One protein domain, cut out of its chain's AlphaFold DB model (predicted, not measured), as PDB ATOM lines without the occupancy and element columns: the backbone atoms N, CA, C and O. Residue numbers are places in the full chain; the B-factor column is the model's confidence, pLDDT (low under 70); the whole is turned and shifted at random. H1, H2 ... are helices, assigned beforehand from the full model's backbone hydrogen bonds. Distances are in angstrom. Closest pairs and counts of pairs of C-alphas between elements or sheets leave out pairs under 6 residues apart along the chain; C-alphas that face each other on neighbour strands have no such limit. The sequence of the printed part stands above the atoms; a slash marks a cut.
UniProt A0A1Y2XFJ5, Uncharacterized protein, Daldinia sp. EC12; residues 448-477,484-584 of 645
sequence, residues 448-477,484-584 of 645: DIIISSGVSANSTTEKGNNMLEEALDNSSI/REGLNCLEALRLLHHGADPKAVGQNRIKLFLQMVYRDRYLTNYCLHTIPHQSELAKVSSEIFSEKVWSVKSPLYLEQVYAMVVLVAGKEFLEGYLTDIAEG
ATOM      1  N   ASP A 448     324.584 235.293 179.049       96.69
ATOM      2  CA  ASP A 448     325.278 234.824 177.845       96.69
ATOM      3  C   ASP A 448     325.950 233.466 178.095       96.69
ATOM      4  O   ASP A 448     325.820 232.558 177.272       96.69
ATOM      5  N   ILE A 449     326.625 233.308 179.238       97.38
ATOM      6  CA  ILE A 449     327.295 232.064 179.639       97.38
ATOM      7  C   ILE A 449     326.286 230.914 179.787       97.38
ATOM      8  O   ILE A 449     326.489 229.846 179.208       97.38
ATOM      9  N   ILE A 450     325.182 231.130 180.510       97.56
ATOM     10  CA  ILE A 450     324.147 230.107 180.748       97.56
ATOM     11  C   ILE A 450     323.468 229.683 179.439       97.56
ATOM     12  O   ILE A 450     323.236 228.497 179.202       97.56
ATOM     13  N   ILE A 451     323.149 230.634 178.562       97.19
ATOM     14  CA  ILE A 451     322.508 230.313 177.282       97.19
ATOM     15  C   ILE A 451     323.493 229.589 176.356       97.19
ATOM     16  O   ILE A 451     323.145 228.580 175.739       97.19
ATOM     17  N   SER A 452     324.754 230.031 176.335       96.19
ATOM     18  CA  SER A 452     325.827 229.377 175.575       96.19
ATOM     19  C   SER A 452     326.136 227.966 176.082       96.19
ATOM     20  O   SER A 452     326.599 227.133 175.305       96.19
ATOM     21  N   SER A 453     325.835 227.658 177.350       96.44
ATOM     22  CA  SER A 453     325.941 226.301 177.897       96.44
ATOM     23  C   SER A 453     324.804 225.368 177.451       96.44
ATOM     24  O   SER A 453     324.757 224.222 177.891       96.44
ATOM     25  N   GLY A 454     323.877 225.837 176.606       96.81
ATOM     26  CA  GLY A 454     322.790 225.043 176.027       96.81
ATOM     27  C   GLY A 454     321.403 225.303 176.620       96.81
ATOM     28  O   GLY A 454     320.433 224.676 176.186       96.81
ATOM     29  N   VAL A 455     321.261 226.225 177.581       97.06
ATOM     30  CA  VAL A 455     319.942 226.593 178.116       97.06
ATOM     31  C   VAL A 455     319.184 227.428 177.087       97.06
ATOM     32  O   VAL A 455     319.604 228.515 176.704       97.06
ATOM     33  N   SER A 456     318.024 226.940 176.648       97.25
ATOM     34  CA  SER A 456     317.205 227.652 175.664       97.25
ATOM     35  C   SER A 456     316.673 228.981 176.210       97.25
ATOM     36  O   SER A 456     315.990 229.007 177.238       97.25
ATOM     37  N   ALA A 457     316.872 230.067 175.455       96.31
ATOM     38  CA  ALA A 457     316.244 231.367 175.711       96.31
ATOM     39  C   ALA A 457     314.702 231.320 175.604       96.31
ATOM     40  O   ALA A 457     314.013 232.195 176.121       96.31
ATOM     41  N   ASN A 458     314.153 230.268 174.981       96.31
ATOM     42  CA  ASN A 458     312.713 230.000 174.867       96.31
ATOM     43  C   ASN A 458     312.168 229.090 175.974       96.31
ATOM     44  O   ASN A 458     311.020 228.647 175.904       96.31
ATOM     45  N   SER A 459     312.987 228.750 176.968       96.38
ATOM     46  CA  SER A 459     312.528 227.933 178.085       96.38
ATOM     47  C   SER A 459     311.404 228.629 178.855       96.38
ATOM     48  O   SER A 459     311.318 229.859 178.934       96.38
ATOM     49  N   THR A 460     310.501 227.822 179.403       95.19
ATOM     50  CA  THR A 460     309.396 228.303 180.221       95.19
ATOM     51  C   THR A 460     309.699 228.084 181.694       95.19
ATOM     52  O   THR A 460     310.327 227.108 182.106       95.19
ATOM     53  N   THR A 461     309.261 229.033 182.507       91.50
ATOM     54  CA  THR A 461     309.270 228.931 183.960       91.50
ATOM     55  C   THR A 461     308.214 227.925 184.425       91.50
ATOM     56  O   THR A 461     307.274 227.606 183.700       91.50
ATOM     57  N   GLU A 462     308.278 227.509 185.691       90.81
ATOM     58  CA  GLU A 462     307.240 226.676 186.329       90.81
ATOM     59  C   GLU A 462     305.822 227.277 186.248       90.81
ATOM     60  O   GLU A 462     304.832 226.555 186.323       90.81
ATOM     61  N   LYS A 463     305.710 228.604 186.085       89.69
ATOM     62  CA  LYS A 463     304.432 229.317 185.924       89.69
ATOM     63  C   LYS A 463     303.939 229.356 184.473       89.69
ATOM     64  O   LYS A 463     302.892 229.939 184.214       89.69
ATOM     65  N   GLY A 464     304.692 228.785 183.536       92.44
ATOM     66  CA  GLY A 464     304.403 228.808 182.103       92.44
ATOM     67  C   GLY A 464     304.860 230.075 181.376       92.44
ATOM     68  O   GLY A 464     304.805 230.090 180.151       92.44
ATOM     69  N   ASN A 465     305.352 231.102 182.083       91.94
ATOM     70  CA  ASN A 465     305.922 232.289 181.437       91.94
ATOM     71  C   ASN A 465     307.203 231.900 180.696       91.94
ATOM     72  O   ASN A 465     308.011 231.163 181.265       91.94
ATOM     73  N   ASN A 466     307.432 232.418 179.495       94.88
ATOM     74  CA  ASN A 466     308.744 232.286 178.852       94.88
ATOM     75  C   ASN A 466     309.773 233.260 179.470       94.88
ATOM     76  O   ASN A 466     309.397 234.211 180.159       94.88
ATOM     77  N   MET A 467     311.072 233.034 179.246       96.19
ATOM     78  CA  MET A 467     312.128 233.889 179.822       96.19
ATOM     79  C   MET A 467     312.022 235.354 179.388       96.19
ATOM     80  O   MET A 467     312.311 236.246 180.182       96.19
ATOM     81  N   LEU A 468     311.568 235.613 178.157       95.00
ATOM     82  CA  LEU A 468     311.386 236.970 177.647       95.00
ATOM     83  C   LEU A 468     310.247 237.693 178.385       95.00
ATOM     84  O   LEU A 468     310.392 238.851 178.763       95.00
ATOM     85  N   GLU A 469     309.143 237.006 178.678       94.06
ATOM     86  CA  GLU A 469     308.073 237.530 179.534       94.06
ATOM     87  C   GLU A 469     308.538 237.785 180.962       94.06
ATOM     88  O   GLU A 469     308.099 238.761 181.571       94.06
ATOM     89  N   GLU A 470     309.392 236.916 181.504       94.19
ATOM     90  CA  GLU A 470     309.939 237.085 182.849       94.19
ATOM     91  C   GLU A 470     310.867 238.307 182.918       94.19
ATOM     92  O   GLU A 470     310.736 239.100 183.852       94.19
ATOM     93  N   ALA A 471     311.729 238.515 181.917       92.88
ATOM     94  CA  ALA A 471     312.578 239.705 181.806       92.88
ATOM     95  C   ALA A 471     311.744 240.991 181.679       92.88
ATOM     96  O   ALA A 471     312.000 241.981 182.358       92.88
ATOM     97  N   LEU A 472     310.667 240.953 180.889       91.19
ATOM     98  CA  LEU A 472     309.746 242.083 180.717       91.19
ATOM     99  C   LEU A 472     308.771 242.282 181.899       91.19
ATOM    100  O   LEU A 472     307.992 243.243 181.912       91.19
ATOM    101  N   ASP A 473     308.763 241.394 182.900       88.50
ATOM    102  CA  ASP A 473     307.848 241.496 184.036       88.50
ATOM    103  C   ASP A 473     308.279 242.574 185.045       88.50
ATOM    104  O   ASP A 473     309.107 242.344 185.932       88.50
ATOM    105  N   ASN A 474     307.607 243.725 184.958       71.19
ATOM    106  CA  ASN A 474     307.735 244.873 185.863       71.19
ATOM    107  C   ASN A 474     306.896 244.787 187.150       71.19
ATOM    108  O   ASN A 474     306.913 245.721 187.954       71.19
ATOM    109  N   SER A 475     306.122 243.718 187.362       71.19
ATOM    110  CA  SER A 475     305.133 243.651 188.453       71.19
ATOM    111  C   SER A 475     305.733 243.770 189.861       71.19
ATOM    112  O   SER A 475     305.031 244.148 190.803       71.19
ATOM    113  N   SER A 476     307.033 243.503 190.021       63.56
ATOM    114  CA  SER A 476     307.754 243.627 191.290       63.56
ATOM    115  C   SER A 476     308.289 245.038 191.578       63.56
ATOM    116  O   SER A 476     308.615 245.339 192.732       63.56
ATOM    117  N   ILE A 477     308.340 245.942 190.590       62.25
ATOM    118  CA  ILE A 477     308.892 247.295 190.749       62.25
ATOM    119  C   ILE A 477     307.826 248.208 191.371       62.25
ATOM    120  O   ILE A 477     307.180 249.019 190.716       62.25
ATOM    121  N   ARG A 484     315.137 252.141 187.148       65.88
ATOM    122  CA  ARG A 484     315.129 250.659 187.076       65.88
ATOM    123  C   ARG A 484     314.548 250.093 185.780       65.88
ATOM    124  O   ARG A 484     314.810 248.941 185.466       65.88
ATOM    125  N   GLU A 485     313.806 250.896 185.022       69.19
ATOM    126  CA  GLU A 485     313.089 250.441 183.824       69.19
ATOM    127  C   GLU A 485     314.039 250.015 182.685       69.19
ATOM    128  O   GLU A 485     313.710 249.124 181.908       69.19
ATOM    129  N   GLY A 486     315.255 250.568 182.626       75.25
ATOM    130  CA  GLY A 486     316.204 250.248 181.557       75.25
ATOM    131  C   GLY A 486     316.904 248.886 181.673       75.25
ATOM    132  O   GLY A 486     317.371 248.362 180.665       75.25
ATOM    133  N   LEU A 487     316.968 248.282 182.866       78.81
ATOM    134  CA  LEU A 487     317.675 247.008 183.060       78.81
ATOM    135  C   LEU A 487     316.913 245.822 182.450       78.81
ATOM    136  O   LEU A 487     317.499 245.011 181.738       78.81
ATOM    137  N   ASN A 488     315.593 245.794 182.634       85.19
ATOM    138  CA  ASN A 488     314.714 244.756 182.091       85.19
ATOM    139  C   ASN A 488     314.782 244.695 180.556       85.19
ATOM    140  O   ASN A 488     314.713 243.623 179.956       85.19
ATOM    141  N   CYS A 489     314.970 245.851 179.912       88.31
ATOM    142  CA  CYS A 489     315.237 245.912 178.482       88.31
ATOM    143  C   CYS A 489     316.557 245.227 178.128       88.31
ATOM    144  O   CYS A 489     316.570 244.438 177.197       88.31
ATOM    145  N   LEU A 490     317.653 245.483 178.849       89.38
ATOM    146  CA  LEU A 490     318.951 244.868 178.540       89.38
ATOM    147  C   LEU A 490     318.888 243.334 178.597       89.38
ATOM    148  O   LEU A 490     319.402 242.672 177.699       89.38
ATOM    149  N   GLU A 491     318.201 242.771 179.591       92.38
ATOM    150  CA  GLU A 491     317.983 241.322 179.709       92.38
ATOM    151  C   GLU A 491     317.151 240.771 178.543       92.38
ATOM    152  O   GLU A 491     317.522 239.777 177.916       92.38
ATOM    153  N   ALA A 492     316.047 241.444 178.202       93.31
ATOM    154  CA  ALA A 492     315.195 241.067 177.076       93.31
ATOM    155  C   ALA A 492     315.946 241.136 175.734       93.31
ATOM    156  O   ALA A 492     315.816 240.236 174.903       93.31
ATOM    157  N   LEU A 493     316.789 242.155 175.543       92.88
ATOM    158  CA  LEU A 493     317.656 242.293 174.374       92.88
ATOM    159  C   LEU A 493     318.655 241.134 174.272       92.88
ATOM    160  O   LEU A 493     318.862 240.609 173.178       92.88
ATOM    161  N   ARG A 494     319.224 240.679 175.399       93.12
ATOM    162  CA  ARG A 494     320.087 239.484 175.421       93.12
ATOM    163  C   ARG A 494     319.327 238.220 175.062       93.12
ATOM    164  O   ARG A 494     319.808 237.435 174.253       93.12
ATOM    165  N   LEU A 495     318.126 238.030 175.595       94.88
ATOM    166  CA  LEU A 495     317.303 236.873 175.242       94.88
ATOM    167  C   LEU A 495     316.957 236.859 173.745       94.88
ATOM    168  O   LEU A 495     317.064 235.814 173.106       94.88
ATOM    169  N   LEU A 496     316.606 238.013 173.166       93.25
ATOM    170  CA  LEU A 496     316.345 238.151 171.728       93.25
ATOM    171  C   LEU A 496     317.593 237.892 170.880       93.25
ATOM    172  O   LEU A 496     317.494 237.226 169.849       93.25
ATOM    173  N   HIS A 497     318.763 238.366 171.321       93.81
ATOM    174  CA  HIS A 497     320.037 238.054 170.674       93.81
ATOM    175  C   HIS A 497     320.255 236.540 170.559       93.81
ATOM    176  O   HIS A 497     320.638 236.052 169.497       93.81
ATOM    177  N   HIS A 498     319.926 235.800 171.619       94.44
ATOM    178  CA  HIS A 498     320.025 234.340 171.668       94.44
ATOM    179  C   HIS A 498     318.786 233.601 171.127       94.44
ATOM    180  O   HIS A 498     318.587 232.417 171.403       94.44
ATOM    181  N   GLY A 499     317.946 234.274 170.335       94.94
ATOM    182  CA  GLY A 499     316.853 233.637 169.600       94.94
ATOM    183  C   GLY A 499     315.588 233.361 170.416       94.94
ATOM    184  O   GLY A 499     314.821 232.462 170.055       94.94
ATOM    185  N   ALA A 500     315.343 234.105 171.499       95.50
ATOM    186  CA  ALA A 500     314.026 234.114 172.133       95.50
ATOM    187  C   ALA A 500     312.948 234.555 171.126       95.50
ATOM    188  O   ALA A 500     313.142 235.513 170.378       95.50
ATOM    189  N   ASP A 501     311.811 233.862 171.104       95.00
ATOM    190  CA  ASP A 501     310.694 234.152 170.215       95.00
ATOM    191  C   ASP A 501     309.899 235.354 170.753       95.00
ATOM    192  O   ASP A 501     309.188 235.224 171.757       95.00
ATOM    193  N   PRO A 502     309.946 236.524 170.087       92.56
ATOM    194  CA  PRO A 502     309.194 237.694 170.525       92.56
ATOM    195  C   PRO A 502     307.676 237.464 170.496       92.56
ATOM    196  O   PRO A 502     306.943 238.132 171.226       92.56
ATOM    197  N   LYS A 503     307.186 236.503 169.698       92.62
ATOM    198  CA  LYS A 503     305.754 236.182 169.592       92.62
ATOM    199  C   LYS A 503     305.237 235.373 170.774       92.62
ATOM    200  O   LYS A 503     304.022 235.279 170.949       92.62
ATOM    201  N   ALA A 504     306.130 234.792 171.573       92.62
ATOM    202  CA  ALA A 504     305.750 234.059 172.770       92.62
ATOM    203  C   ALA A 504     305.269 234.997 173.894       92.62
ATOM    204  O   ALA A 504     304.647 234.533 174.846       92.62
ATOM    205  N   VAL A 505     305.528 236.309 173.797       92.81
ATOM    206  CA  VAL A 505     305.112 237.301 174.796       92.81
ATOM    207  C   VAL A 505     303.597 237.519 174.742       92.81
ATOM    208  O   VAL A 505     303.040 237.988 173.749       92.81
ATOM    209  N   GLY A 506     302.906 237.221 175.838       91.75
ATOM    210  CA  GLY A 506     301.471 237.410 175.970       91.75
ATOM    211  C   GLY A 506     301.060 238.881 175.869       91.75
ATOM    212  O   GLY A 506     301.721 239.777 176.394       91.75
ATOM    213  N   GLN A 507     299.898 239.139 175.263       88.94
ATOM    214  CA  GLN A 507     299.367 240.489 174.996       88.94
ATOM    215  C   GLN A 507     299.351 241.420 176.222       88.94
ATOM    216  O   GLN A 507     299.661 242.607 176.128       88.94
ATOM    217  N   ASN A 508     299.051 240.880 177.406       87.44
ATOM    218  CA  ASN A 508     299.073 241.657 178.649       87.44
ATOM    219  C   ASN A 508     300.484 242.154 179.004       87.44
ATOM    220  O   ASN A 508     300.634 243.267 179.506       87.44
ATOM    221  N   ARG A 509     301.516 241.348 178.733       87.56
ATOM    222  CA  ARG A 509     302.920 241.711 178.957       87.56
ATOM    223  C   ARG A 509     303.401 242.720 177.928       87.56
ATOM    224  O   ARG A 509     304.013 243.703 178.331       87.56
ATOM    225  N   ILE A 510     303.016 242.557 176.660       87.06
ATOM    226  CA  ILE A 510     303.259 243.555 175.605       87.06
ATOM    227  C   ILE A 510     302.725 244.922 176.045       87.06
ATOM    228  O   ILE A 510     303.450 245.914 176.022       87.06
ATOM    229  N   LYS A 511     301.482 244.981 176.539       84.94
ATOM    230  CA  LYS A 511     300.876 246.230 177.018       84.94
ATOM    231  C   LYS A 511     301.660 246.871 178.170       84.94
ATOM    232  O   LYS A 511     301.877 248.079 178.150       84.94
ATOM    233  N   LEU A 512     302.075 246.089 179.170       84.56
ATOM    234  CA  LEU A 512     302.868 246.594 180.301       84.56
ATOM    235  C   LEU A 512     304.257 247.076 179.863       84.56
ATOM    236  O   LEU A 512     304.727 248.109 180.339       84.56
ATOM    237  N   PHE A 513     304.889 246.354 178.941       85.06
ATOM    238  CA  PHE A 513     306.173 246.728 178.367       85.06
ATOM    239  C   PHE A 513     306.083 248.054 177.601       85.06
ATOM    240  O   PHE A 513     306.887 248.954 177.826       85.06
ATOM    241  N   LEU A 514     305.051 248.239 176.777       83.94
ATOM    242  CA  LEU A 514     304.835 249.495 176.053       83.94
ATOM    243  C   LEU A 514     304.550 250.678 176.981       83.94
ATOM    244  O   LEU A 514     305.010 251.789 176.730       83.94
ATOM    245  N   GLN A 515     303.839 250.443 178.085       83.31
ATOM    246  CA  GLN A 515     303.645 251.465 179.114       83.31
ATOM    247  C   GLN A 515     304.960 251.881 179.781       83.31
ATOM    248  O   GLN A 515     305.109 253.051 180.125       83.31
ATOM    249  N   MET A 516     305.900 250.951 179.965       83.62
ATOM    250  CA  MET A 516     307.240 251.248 180.479       83.62
ATOM    251  C   MET A 516     308.054 252.051 179.457       83.62
ATOM    252  O   MET A 516     308.551 253.124 179.772       83.62
ATOM    253  N   VAL A 517     308.096 251.589 178.206       81.50
ATOM    254  CA  VAL A 517     308.709 252.292 177.063       81.50
ATOM    255  C   VAL A 517     308.214 253.740 176.961       81.50
ATOM    256  O   VAL A 517     309.010 254.650 176.748       81.50
ATOM    257  N   TYR A 518     306.915 253.968 177.163       80.38
ATOM    258  CA  TYR A 518     306.315 255.303 177.159       80.38
ATOM    259  C   TYR A 518     306.747 256.188 178.336       80.38
ATOM    260  O   TYR A 518     306.832 257.410 178.213       80.38
ATOM    261  N   ARG A 519     306.988 255.594 179.507       81.56
ATOM    262  CA  ARG A 519     307.452 256.335 180.687       81.56
ATOM    263  C   ARG A 519     308.912 256.744 180.559       81.56
ATOM    264  O   ARG A 519     309.286 257.801 181.075       81.56
ATOM    265  N   ASP A 520     309.703 255.979 179.811       81.44
ATOM    266  CA  ASP A 520     311.067 256.357 179.480       81.44
ATOM    267  C   ASP A 520     311.075 257.555 178.513       81.44
ATOM    268  O   ASP A 520     310.806 257.457 177.311       81.44
ATOM    269  N   ARG A 521     311.407 258.731 179.056       81.19
ATOM    270  CA  ARG A 521     311.492 259.980 178.289       81.19
ATOM    271  C   ARG A 521     312.547 259.930 177.190       81.19
ATOM    272  O   ARG A 521     312.356 260.574 176.162       81.19
ATOM    273  N   TYR A 522     313.662 259.230 177.401       80.44
ATOM    274  CA  TYR A 522     314.724 259.150 176.399       80.44
ATOM    275  C   TYR A 522     314.262 258.311 175.224       80.44
ATOM    276  O   TYR A 522     314.419 258.736 174.079       80.44
ATOM    277  N   LEU A 523     313.627 257.177 175.511       78.19
ATOM    278  CA  LEU A 523     313.085 256.318 174.474       78.19
ATOM    279  C   LEU A 523     311.935 256.990 173.723       78.19
ATOM    280  O   LEU A 523     311.908 256.982 172.497       78.19
ATOM    281  N   THR A 524     311.029 257.644 174.446       82.00
ATOM    282  CA  THR A 524     309.921 258.392 173.838       82.00
ATOM    283  C   THR A 524     310.443 259.504 172.930       82.00
ATOM    284  O   THR A 524     310.016 259.610 171.783       82.00
ATOM    285  N   ASN A 525     311.423 260.290 173.387       83.38
ATOM    286  CA  ASN A 525     312.051 261.323 172.560       83.38
ATOM    287  C   ASN A 525     312.772 260.729 171.345       83.38
ATOM    288  O   ASN A 525     312.670 261.277 170.249       83.38
ATOM    289  N   TYR A 526     313.480 259.610 171.521       82.38
ATOM    290  CA  TYR A 526     314.150 258.916 170.427       82.38
ATOM    291  C   TYR A 526     313.150 258.474 169.356       82.38
ATOM    292  O   TYR A 526     313.345 258.768 168.175       82.38
ATOM    293  N   CYS A 527     312.044 257.858 169.783       77.56
ATOM    294  CA  CYS A 527     310.962 257.415 168.915       77.56
ATOM    295  C   CYS A 527     310.282 258.571 168.172       77.56
ATOM    296  O   CYS A 527     309.995 258.445 166.984       77.56
ATOM    297  N   LEU A 528     310.047 259.701 168.843       80.38
ATOM    298  CA  LEU A 528     309.358 260.849 168.249       80.38
ATOM    299  C   LEU A 528     310.234 261.663 167.290       80.38
ATOM    300  O   LEU A 528     309.713 262.223 166.328       80.38
ATOM    301  N   HIS A 529     311.542 261.758 167.541       81.19
ATOM    302  CA  HIS A 529     312.409 262.693 166.813       81.19
ATOM    303  C   HIS A 529     313.364 262.036 165.815       81.19
ATOM    304  O   HIS A 529     313.730 262.673 164.830       81.19
ATOM    305  N   THR A 530     313.764 260.783 166.030       76.94
ATOM    306  CA  THR A 530     314.795 260.132 165.200       76.94
ATOM    307  C   THR A 530     314.179 259.253 164.112       76.94
ATOM    308  O   THR A 530     314.655 259.207 162.980       76.94
ATOM    309  N   ILE A 531     313.073 258.586 164.438       67.38
ATOM    310  CA  ILE A 531     312.459 257.529 163.620       67.38
ATOM    311  C   ILE A 531     311.695 258.045 162.393       67.38
ATOM    312  O   ILE A 531     311.840 257.438 161.331       67.38
ATOM    313  N   PRO A 532     310.952 259.174 162.447       58.88
ATOM    314  CA  PRO A 532     310.220 259.685 161.281       58.88
ATOM    315  C   PRO A 532     311.101 260.012 160.065       58.88
ATOM    316  O   PRO A 532     310.589 260.197 158.963       58.88
ATOM    317  N   HIS A 533     312.424 260.083 160.245       58.22
ATOM    318  CA  HIS A 533     313.383 260.415 159.196       58.22
ATOM    319  C   HIS A 533     314.135 259.205 158.616       58.22
ATOM    320  O   HIS A 533     314.830 259.359 157.612       58.22
ATOM    321  N   GLN A 534     313.971 258.000 159.173       59.38
ATOM    322  CA  GLN A 534     314.656 256.788 158.708       59.38
ATOM    323  C   GLN A 534     313.672 255.803 158.058       59.38
ATOM    324  O   GLN A 534     313.270 254.800 158.642       59.38
ATOM    325  N   SER A 535     313.314 256.061 156.795       54.16
ATOM    326  CA  SER A 535     312.496 255.145 155.971       54.16
ATOM    327  C   SER A 535     313.130 253.755 155.730       54.16
ATOM    328  O   SER A 535     312.462 252.852 155.229       54.16
ATOM    329  N   GLU A 536     314.390 253.553 156.133       56.38
ATOM    330  CA  GLU A 536     315.157 252.312 155.949       56.38
ATOM    331  C   GLU A 536     315.115 251.332 157.138       56.38
ATOM    332  O   GLU A 536     315.541 250.187 156.992       56.38
ATOM    333  N   LEU A 537     314.504 251.692 158.277       56.28
ATOM    334  CA  LEU A 537     314.328 250.784 159.431       56.28
ATOM    335  C   LEU A 537     313.377 249.594 159.157       56.28
ATOM    336  O   LEU A 537     313.115 248.776 160.034       56.28
ATOM    337  N   ALA A 538     312.880 249.448 157.924       51.81
ATOM    338  CA  ALA A 538     312.025 248.347 157.475       51.81
ATOM    339  C   ALA A 538     312.701 246.958 157.502       51.81
ATOM    340  O   ALA A 538     312.031 245.952 157.268       51.81
ATOM    341  N   LYS A 539     314.000 246.877 157.810       65.12
ATOM    342  CA  LYS A 539     314.714 245.621 158.064       65.12
ATOM    343  C   LYS A 539     315.302 245.628 159.471       65.12
ATOM    344  O   LYS A 539     316.513 245.716 159.639       65.12
ATOM    345  N   VAL A 540     314.443 245.523 160.483       70.62
ATOM    346  CA  VAL A 540     314.889 245.165 161.835       70.62
ATOM    347  C   VAL A 540     315.473 243.750 161.762       70.62
ATOM    348  O   VAL A 540     314.741 242.762 161.763       70.62
ATOM    349  N   SER A 541     316.792 243.664 161.593       75.81
ATOM    350  CA  SER A 541     317.549 242.412 161.620       75.81
ATOM    351  C   SER A 541     317.817 242.030 163.072       75.81
ATOM    352  O   SER A 541     318.160 242.891 163.881       75.81
ATOM    353  N   SER A 542     317.727 240.740 163.404       75.69
ATOM    354  CA  SER A 542     318.158 240.222 164.711       75.69
ATOM    355  C   SER A 542     319.646 240.473 164.981       75.69
ATOM    356  O   SER A 542     320.080 240.450 166.130       75.69
ATOM    357  N   GLU A 543     320.430 240.761 163.938       84.38
ATOM    358  CA  GLU A 543     321.845 241.127 164.035       84.38
ATOM    359  C   GLU A 543     322.070 242.397 164.863       84.38
ATOM    360  O   GLU A 543     323.130 242.522 165.474       84.38
ATOM    361  N   ILE A 544     321.083 243.300 164.968       88.12
ATOM    362  CA  ILE A 544     321.218 244.518 165.784       88.12
ATOM    363  C   ILE A 544     321.471 244.198 167.261       88.12
ATOM    364  O   ILE A 544     322.137 244.964 167.949       88.12
ATOM    365  N   PHE A 545     320.993 243.047 167.745       89.31
ATOM    366  CA  PHE A 545     321.172 242.610 169.131       89.31
ATOM    367  C   PHE A 545     322.539 241.961 169.395       89.31
ATOM    368  O   PHE A 545     322.872 241.698 170.550       89.31
ATOM    369  N   SER A 546     323.334 241.702 168.349       87.38
ATOM    370  CA  SER A 546     324.678 241.124 168.498       87.38
ATOM    371  C   SER A 546     325.674 242.086 169.135       87.38
ATOM    372  O   SER A 546     326.594 241.658 169.834       87.38
ATOM    373  N   GLU A 547     325.475 243.391 168.954       90.25
ATOM    374  CA  GLU A 547     326.332 244.392 169.568       90.25
ATOM    375  C   GLU A 547     325.974 244.577 171.047       90.25
ATOM    376  O   GLU A 547     324.810 244.724 171.436       90.25
ATOM    377  N   LYS A 548     326.991 244.533 171.917       88.94
ATOM    378  CA  LYS A 548     326.767 244.571 173.359       88.94
ATOM    379  C   LYS A 548     326.529 245.998 173.850       88.94
ATOM    380  O   LYS A 548     327.441 246.815 173.875       88.94
ATOM    381  N   VAL A 549     325.325 246.243 174.352       87.44
ATOM    382  CA  VAL A 549     324.978 247.478 175.054       87.44
ATOM    383  C   VAL A 549     325.146 247.301 176.562       87.44
ATOM    384  O   VAL A 549     324.642 246.340 177.139       87.44
ATOM    385  N   TRP A 550     325.826 248.262 177.189       81.94
ATOM    386  CA  TRP A 550     326.060 248.308 178.641       81.94
ATOM    387  C   TRP A 550     325.452 249.539 179.317       81.94
ATOM    388  O   TRP A 550     325.490 249.656 180.534       81.94
ATOM    389  N   SER A 551     324.924 250.484 178.534       83.50
ATOM    390  CA  SER A 551     324.345 251.721 179.052       83.50
ATOM    391  C   SER A 551     323.017 252.022 178.379       83.50
ATOM    392  O   SER A 551     322.934 252.134 177.152       83.50
ATOM    393  N   VAL A 552     322.009 252.261 179.219       83.19
ATOM    394  CA  VAL A 552     320.618 252.578 178.851       83.19
ATOM    395  C   VAL A 552     320.449 253.950 178.176       83.19
ATOM    396  O   VAL A 552     319.339 254.389 177.902       83.19
ATOM    397  N   LYS A 553     321.549 254.664 177.916       83.25
ATOM    398  CA  LYS A 553     321.559 255.978 177.250       83.25
ATOM    399  C   LYS A 553     322.323 255.992 175.933       83.25
ATOM    400  O   LYS A 553     322.414 257.043 175.300       83.25
ATOM    401  N   SER A 554     322.923 254.870 175.541       89.06
ATOM    402  CA  SER A 554     323.629 254.810 174.263       89.06
ATOM    403  C   SER A 554     322.628 254.889 173.097       89.06
ATOM    404  O   SER A 554     321.528 254.355 173.216       89.06
ATOM    405  N   PRO A 555     322.971 255.526 171.963       89.31
ATOM    406  CA  PRO A 555     322.114 255.510 170.774       89.31
ATOM    407  C   PRO A 555     321.745 254.085 170.344       89.31
ATOM    408  O   PRO A 555     320.579 253.796 170.103       89.31
ATOM    409  N   LEU A 556     322.722 253.175 170.392       89.69
ATOM    410  CA  LEU A 556     322.534 251.757 170.106       89.69
ATOM    411  C   LEU A 556     321.510 251.085 171.036       89.69
ATOM    412  O   LEU A 556     320.706 250.286 170.571       89.69
ATOM    413  N   TYR A 557     321.486 251.419 172.333       90.00
ATOM    414  CA  TYR A 557     320.439 250.936 173.243       90.00
ATOM    415  C   TYR A 557     319.049 251.336 172.749       90.00
ATOM    416  O   TYR A 557     318.144 250.509 172.703       90.00
ATOM    417  N   LEU A 558     318.875 252.605 172.376       89.19
ATOM    418  CA  LEU A 558     317.585 253.133 171.936       89.19
ATOM    419  C   LEU A 558     317.146 252.477 170.617       89.19
ATOM    420  O   LEU A 558     315.975 252.128 170.467       89.19
ATOM    421  N   GLU A 559     318.090 252.240 169.700       89.50
ATOM    422  CA  GLU A 559     317.869 251.480 168.464       89.50
ATOM    423  C   GLU A 559     317.453 250.032 168.740       89.50
ATOM    424  O   GLU A 559     316.457 249.555 168.192       89.50
ATOM    425  N   GLN A 560     318.172 249.344 169.627       91.62
ATOM    426  CA  GLN A 560     317.875 247.970 170.020       91.62
ATOM    427  C   GLN A 560     316.518 247.861 170.725       91.62
ATOM    428  O   GLN A 560     315.723 246.979 170.404       91.62
ATOM    429  N   VAL A 561     316.192 248.770 171.648       90.31
ATOM    430  CA  VAL A 561     314.881 248.764 172.309       90.31
ATOM    431  C   VAL A 561     313.767 249.057 171.307       90.31
ATOM    432  O   VAL A 561     312.737 248.388 171.347       90.31
ATOM    433  N   TYR A 562     313.962 249.984 170.366       88.25
ATOM    434  CA  TYR A 562     312.990 250.202 169.294       88.25
ATOM    435  C   TYR A 562     312.772 248.934 168.455       88.25
ATOM    436  O   TYR A 562     311.630 248.515 168.255       88.25
ATOM    437  N   ALA A 563     313.855 248.282 168.022       90.25
ATOM    438  CA  ALA A 563     313.807 247.011 167.306       90.25
ATOM    439  C   ALA A 563     313.034 245.938 168.091       90.25
ATOM    440  O   ALA A 563     312.151 245.279 167.543       90.25
ATOM    441  N   MET A 564     313.307 245.811 169.391       91.94
ATOM    442  CA  MET A 564     312.587 244.910 170.290       91.94
ATOM    443  C   MET A 564     311.093 245.236 170.355       91.94
ATOM    444  O   MET A 564     310.271 244.328 170.251       91.94
ATOM    445  N   VAL A 565     310.717 246.512 170.477       89.56
ATOM    446  CA  VAL A 565     309.308 246.927 170.488       89.56
ATOM    447  C   VAL A 565     308.608 246.540 169.186       89.56
ATOM    448  O   VAL A 565     307.504 245.997 169.229       89.56
ATOM    449  N   VAL A 566     309.251 246.755 168.037       89.69
ATOM    450  CA  VAL A 566     308.708 246.360 166.729       89.69
ATOM    451  C   VAL A 566     308.532 244.843 166.632       89.69
ATOM    452  O   VAL A 566     307.506 244.387 166.125       89.69
ATOM    453  N   LEU A 567     309.492 244.061 167.133       89.88
ATOM    454  CA  LEU A 567     309.431 242.598 167.106       89.88
ATOM    455  C   LEU A 567     308.355 242.030 168.037       89.88
ATOM    456  O   LEU A 567     307.664 241.087 167.657       89.88
ATOM    457  N   VAL A 568     308.211 242.598 169.237       89.62
ATOM    458  CA  VAL A 568     307.298 242.110 170.281       89.62
ATOM    459  C   VAL A 568     305.863 242.592 170.052       89.62
ATOM    460  O   VAL A 568     304.934 241.792 170.102       89.62
ATOM    461  N   ALA A 569     305.656 243.887 169.794       88.12
ATOM    462  CA  ALA A 569     304.319 244.474 169.652       88.12
ATOM    463  C   ALA A 569     303.805 244.493 168.203       88.12
ATOM    464  O   ALA A 569     302.600 244.597 167.976       88.12
ATOM    465  N   GLY A 570     304.703 244.394 167.222       89.75
ATOM    466  CA  GLY A 570     304.393 244.614 165.815       89.75
ATOM    467  C   GLY A 570     304.486 246.091 165.421       89.75
ATOM    468  O   GLY A 570     304.144 246.999 166.182       89.75
ATOM    469  N   LYS A 571     304.936 246.333 164.185       87.19
ATOM    470  CA  LYS A 571     305.129 247.682 163.631       87.19
ATOM    471  C   LYS A 571     303.843 248.515 163.642       87.19
ATOM    472  O   LYS A 571     303.858 249.651 164.099       87.19
ATOM    473  N   GLU A 572     302.740 247.930 163.181       86.69
ATOM    474  CA  GLU A 572     301.431 248.595 163.089       86.69
ATOM    475  C   GLU A 572     300.930 249.053 164.464       86.69
ATOM    476  O   GLU A 572     300.401 250.155 164.607       86.69
ATOM    477  N   PHE A 573     301.150 248.228 165.494       84.06
ATOM    478  CA  PHE A 573     300.792 248.571 166.864       84.06
ATOM    479  C   PHE A 573     301.602 249.772 167.352       84.06
ATOM    480  O   PHE A 573     301.039 250.709 167.917       84.06
ATOM    481  N   LEU A 574     302.918 249.755 167.127       82.12
ATOM    482  CA  LEU A 574     303.802 250.834 167.552       82.12
ATOM    483  C   LEU A 574     303.475 252.156 166.848       82.12
ATOM    484  O   LEU A 574     303.433 253.191 167.504       82.12
ATOM    485  N   GLU A 575     303.212 252.132 165.541       83.31
ATOM    486  CA  GLU A 575     302.824 253.325 164.778       83.31
ATOM    487  C   GLU A 575     301.492 253.908 165.271       83.31
ATOM    488  O   GLU A 575     301.395 255.119 165.488       83.31
ATOM    489  N   GLY A 576     300.492 253.055 165.522       85.44
ATOM    490  CA  GLY A 576     299.229 253.480 166.132       85.44
ATOM    491  C   GLY A 576     299.440 254.087 167.521       85.44
ATOM    492  O   GLY A 576     298.940 255.171 167.813       85.44
ATOM    493  N   TYR A 577     300.264 253.440 168.346       80.00
ATOM    494  CA  TYR A 577     300.573 253.894 169.699       80.00
ATOM    495  C   TYR A 577     301.329 255.234 169.724       80.00
ATOM    496  O   TYR A 577     300.979 256.130 170.489       80.00
ATOM    497  N   LEU A 578     302.331 255.418 168.857       79.00
ATOM    498  CA  LEU A 578     303.065 256.682 168.719       79.00
ATOM    499  C   LEU A 578     302.175 257.811 168.185       79.00
ATOM    500  O   LEU A 578     302.321 258.955 168.617       79.00
ATOM    501  N   THR A 579     301.233 257.493 167.293       83.94
ATOM    502  CA  THR A 579     300.234 258.456 166.803       83.94
ATOM    503  C   THR A 579     299.336 258.927 167.945       83.94
ATOM    504  O   THR A 579     299.166 260.130 168.135       83.94
ATOM    505  N   ASP A 580     298.841 258.006 168.777       83.94
ATOM    506  CA  ASP A 580     298.025 258.349 169.946       83.94
ATOM    507  C   ASP A 580     298.790 259.209 170.970       83.94
ATOM    508  O   ASP A 580     298.203 260.088 171.611       83.94
ATOM    509  N   ILE A 581     300.102 259.002 171.109       78.75
ATOM    510  CA  ILE A 581     300.972 259.850 171.937       78.75
ATOM    511  C   ILE A 581     301.105 261.251 171.332       78.75
ATOM    512  O   ILE A 581     300.892 262.238 172.038       78.75
ATOM    513  N   ALA A 582     301.431 261.349 170.040       80.50
ATOM    514  CA  ALA A 582     301.614 262.623 169.343       80.50
ATOM    515  C   ALA A 582     300.331 263.473 169.337       80.50
ATOM    516  O   ALA A 582     300.388 264.698 169.441       80.50
ATOM    517  N   GLU A 583     299.170 262.822 169.276       85.19
ATOM    518  CA  GLU A 583     297.853 263.460 169.327       85.19
ATOM    519  C   GLU A 583     297.364 263.745 170.761       85.19
ATOM    520  O   GLU A 583     296.267 264.275 170.948       85.19
ATOM    521  N   GLY A 584     298.148 263.398 171.789       82.31
ATOM    522  CA  GLY A 584     297.793 263.609 173.197       82.31
ATOM    523  C   GLY A 584     296.624 262.746 173.686       82.31
ATOM    524  O   GLY A 584     296.027 263.046 174.722       82.31
TER     525      GLY A 584
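What this domain is: This is residues 448 to 477 and 484 to 584 of the 645 residues of an uncharacterized protein of Daldinia sp. EC12 (UniProt A0A1Y2XFJ5). Two of the longer helices, H3 and H7, cross near the middle of an elongated helical body, with H4, H5 and short H6 set round H7. H1 and the long stretch of residues 453 to 466 lie toward one end of the length, where short H2 packs on H3, and H8 lies toward the other end. The printed part has 131 residues with eight named helices, H1 to H8 in order along the chain, and no named strand; the class is all helix. It is compact, with a radius of gyration of the C-alphas of 14.4 A, and spans 44 by 28 by 25 A.

Where its parts are: H1, residues 448 to 452, begins at C-alpha 448, (325.278, 234.824, 177.845). H2 is residues 467 to 471. H3, residues 484 to 497, is 21.3 A long. H4, residues 507 to 519, is 18.7 A long, and H5, residues 521 to 529, is 11.8 A. H6 is residues 542 to 546. H7, residues 555 to 569, is 21.0 A long and begins at C-alpha 555, (322.114, 255.510, 170.774). H8, residues 571 to 582, is 16.4 A long and ends at C-alpha 582, (301.614, 262.623, 169.343).

How they stand to each other: H7 is the hub, touching H3, H4, H5 and H6. With residues 560 to 564 alone it touches H3, only just about perpendicular at 72 degrees; their closest C-alphas, of Cys 489 and Val 561, are 6.8 A apart. H4 and H7 only just touch, with 3 pairs of C-alphas within 8 A, closest at Ile 510 and Ala 569, 6.1 A, at a shallow tilt of 29 degrees, opposite ways. H5 and H7 also only just touch, with 3 such pairs, closest at Leu 523 and Leu 558, 6.1 A, about perpendicular at 82 degrees. H3 touches H6, closest C-alphas His 497 and Phe 545, 4.9 A, and H2, closest C-alphas Ala 471 and Asn 488, 5.5 A. H8 is close to but not clearly touching H7, closest C-alphas Val 566 and Leu 574, 6.7 A. H1 and H8 are apart. Every O i to N i+4 pair is within hydrogen-bond range in H1, H2, H4, H5, H7 and H8; H3 has 8 of 10, and H6 has 0 of 1, with 2 of 2 O i to N i+3 pairs within range.

The domain as a whole: The two C-alphas farthest apart, of Ser 453 and Glu 583, are 47.4 A apart. Residues 478 to 483 are not printed, and C-alphas 477 and 484 are 8.0 A apart across the cut. The links H1 to H2 and H5 to H6 are long. Mean pLDDT of the printed part is 85.1; residues 476 to 477, 484 to 485 and 531 to 539 are under 70.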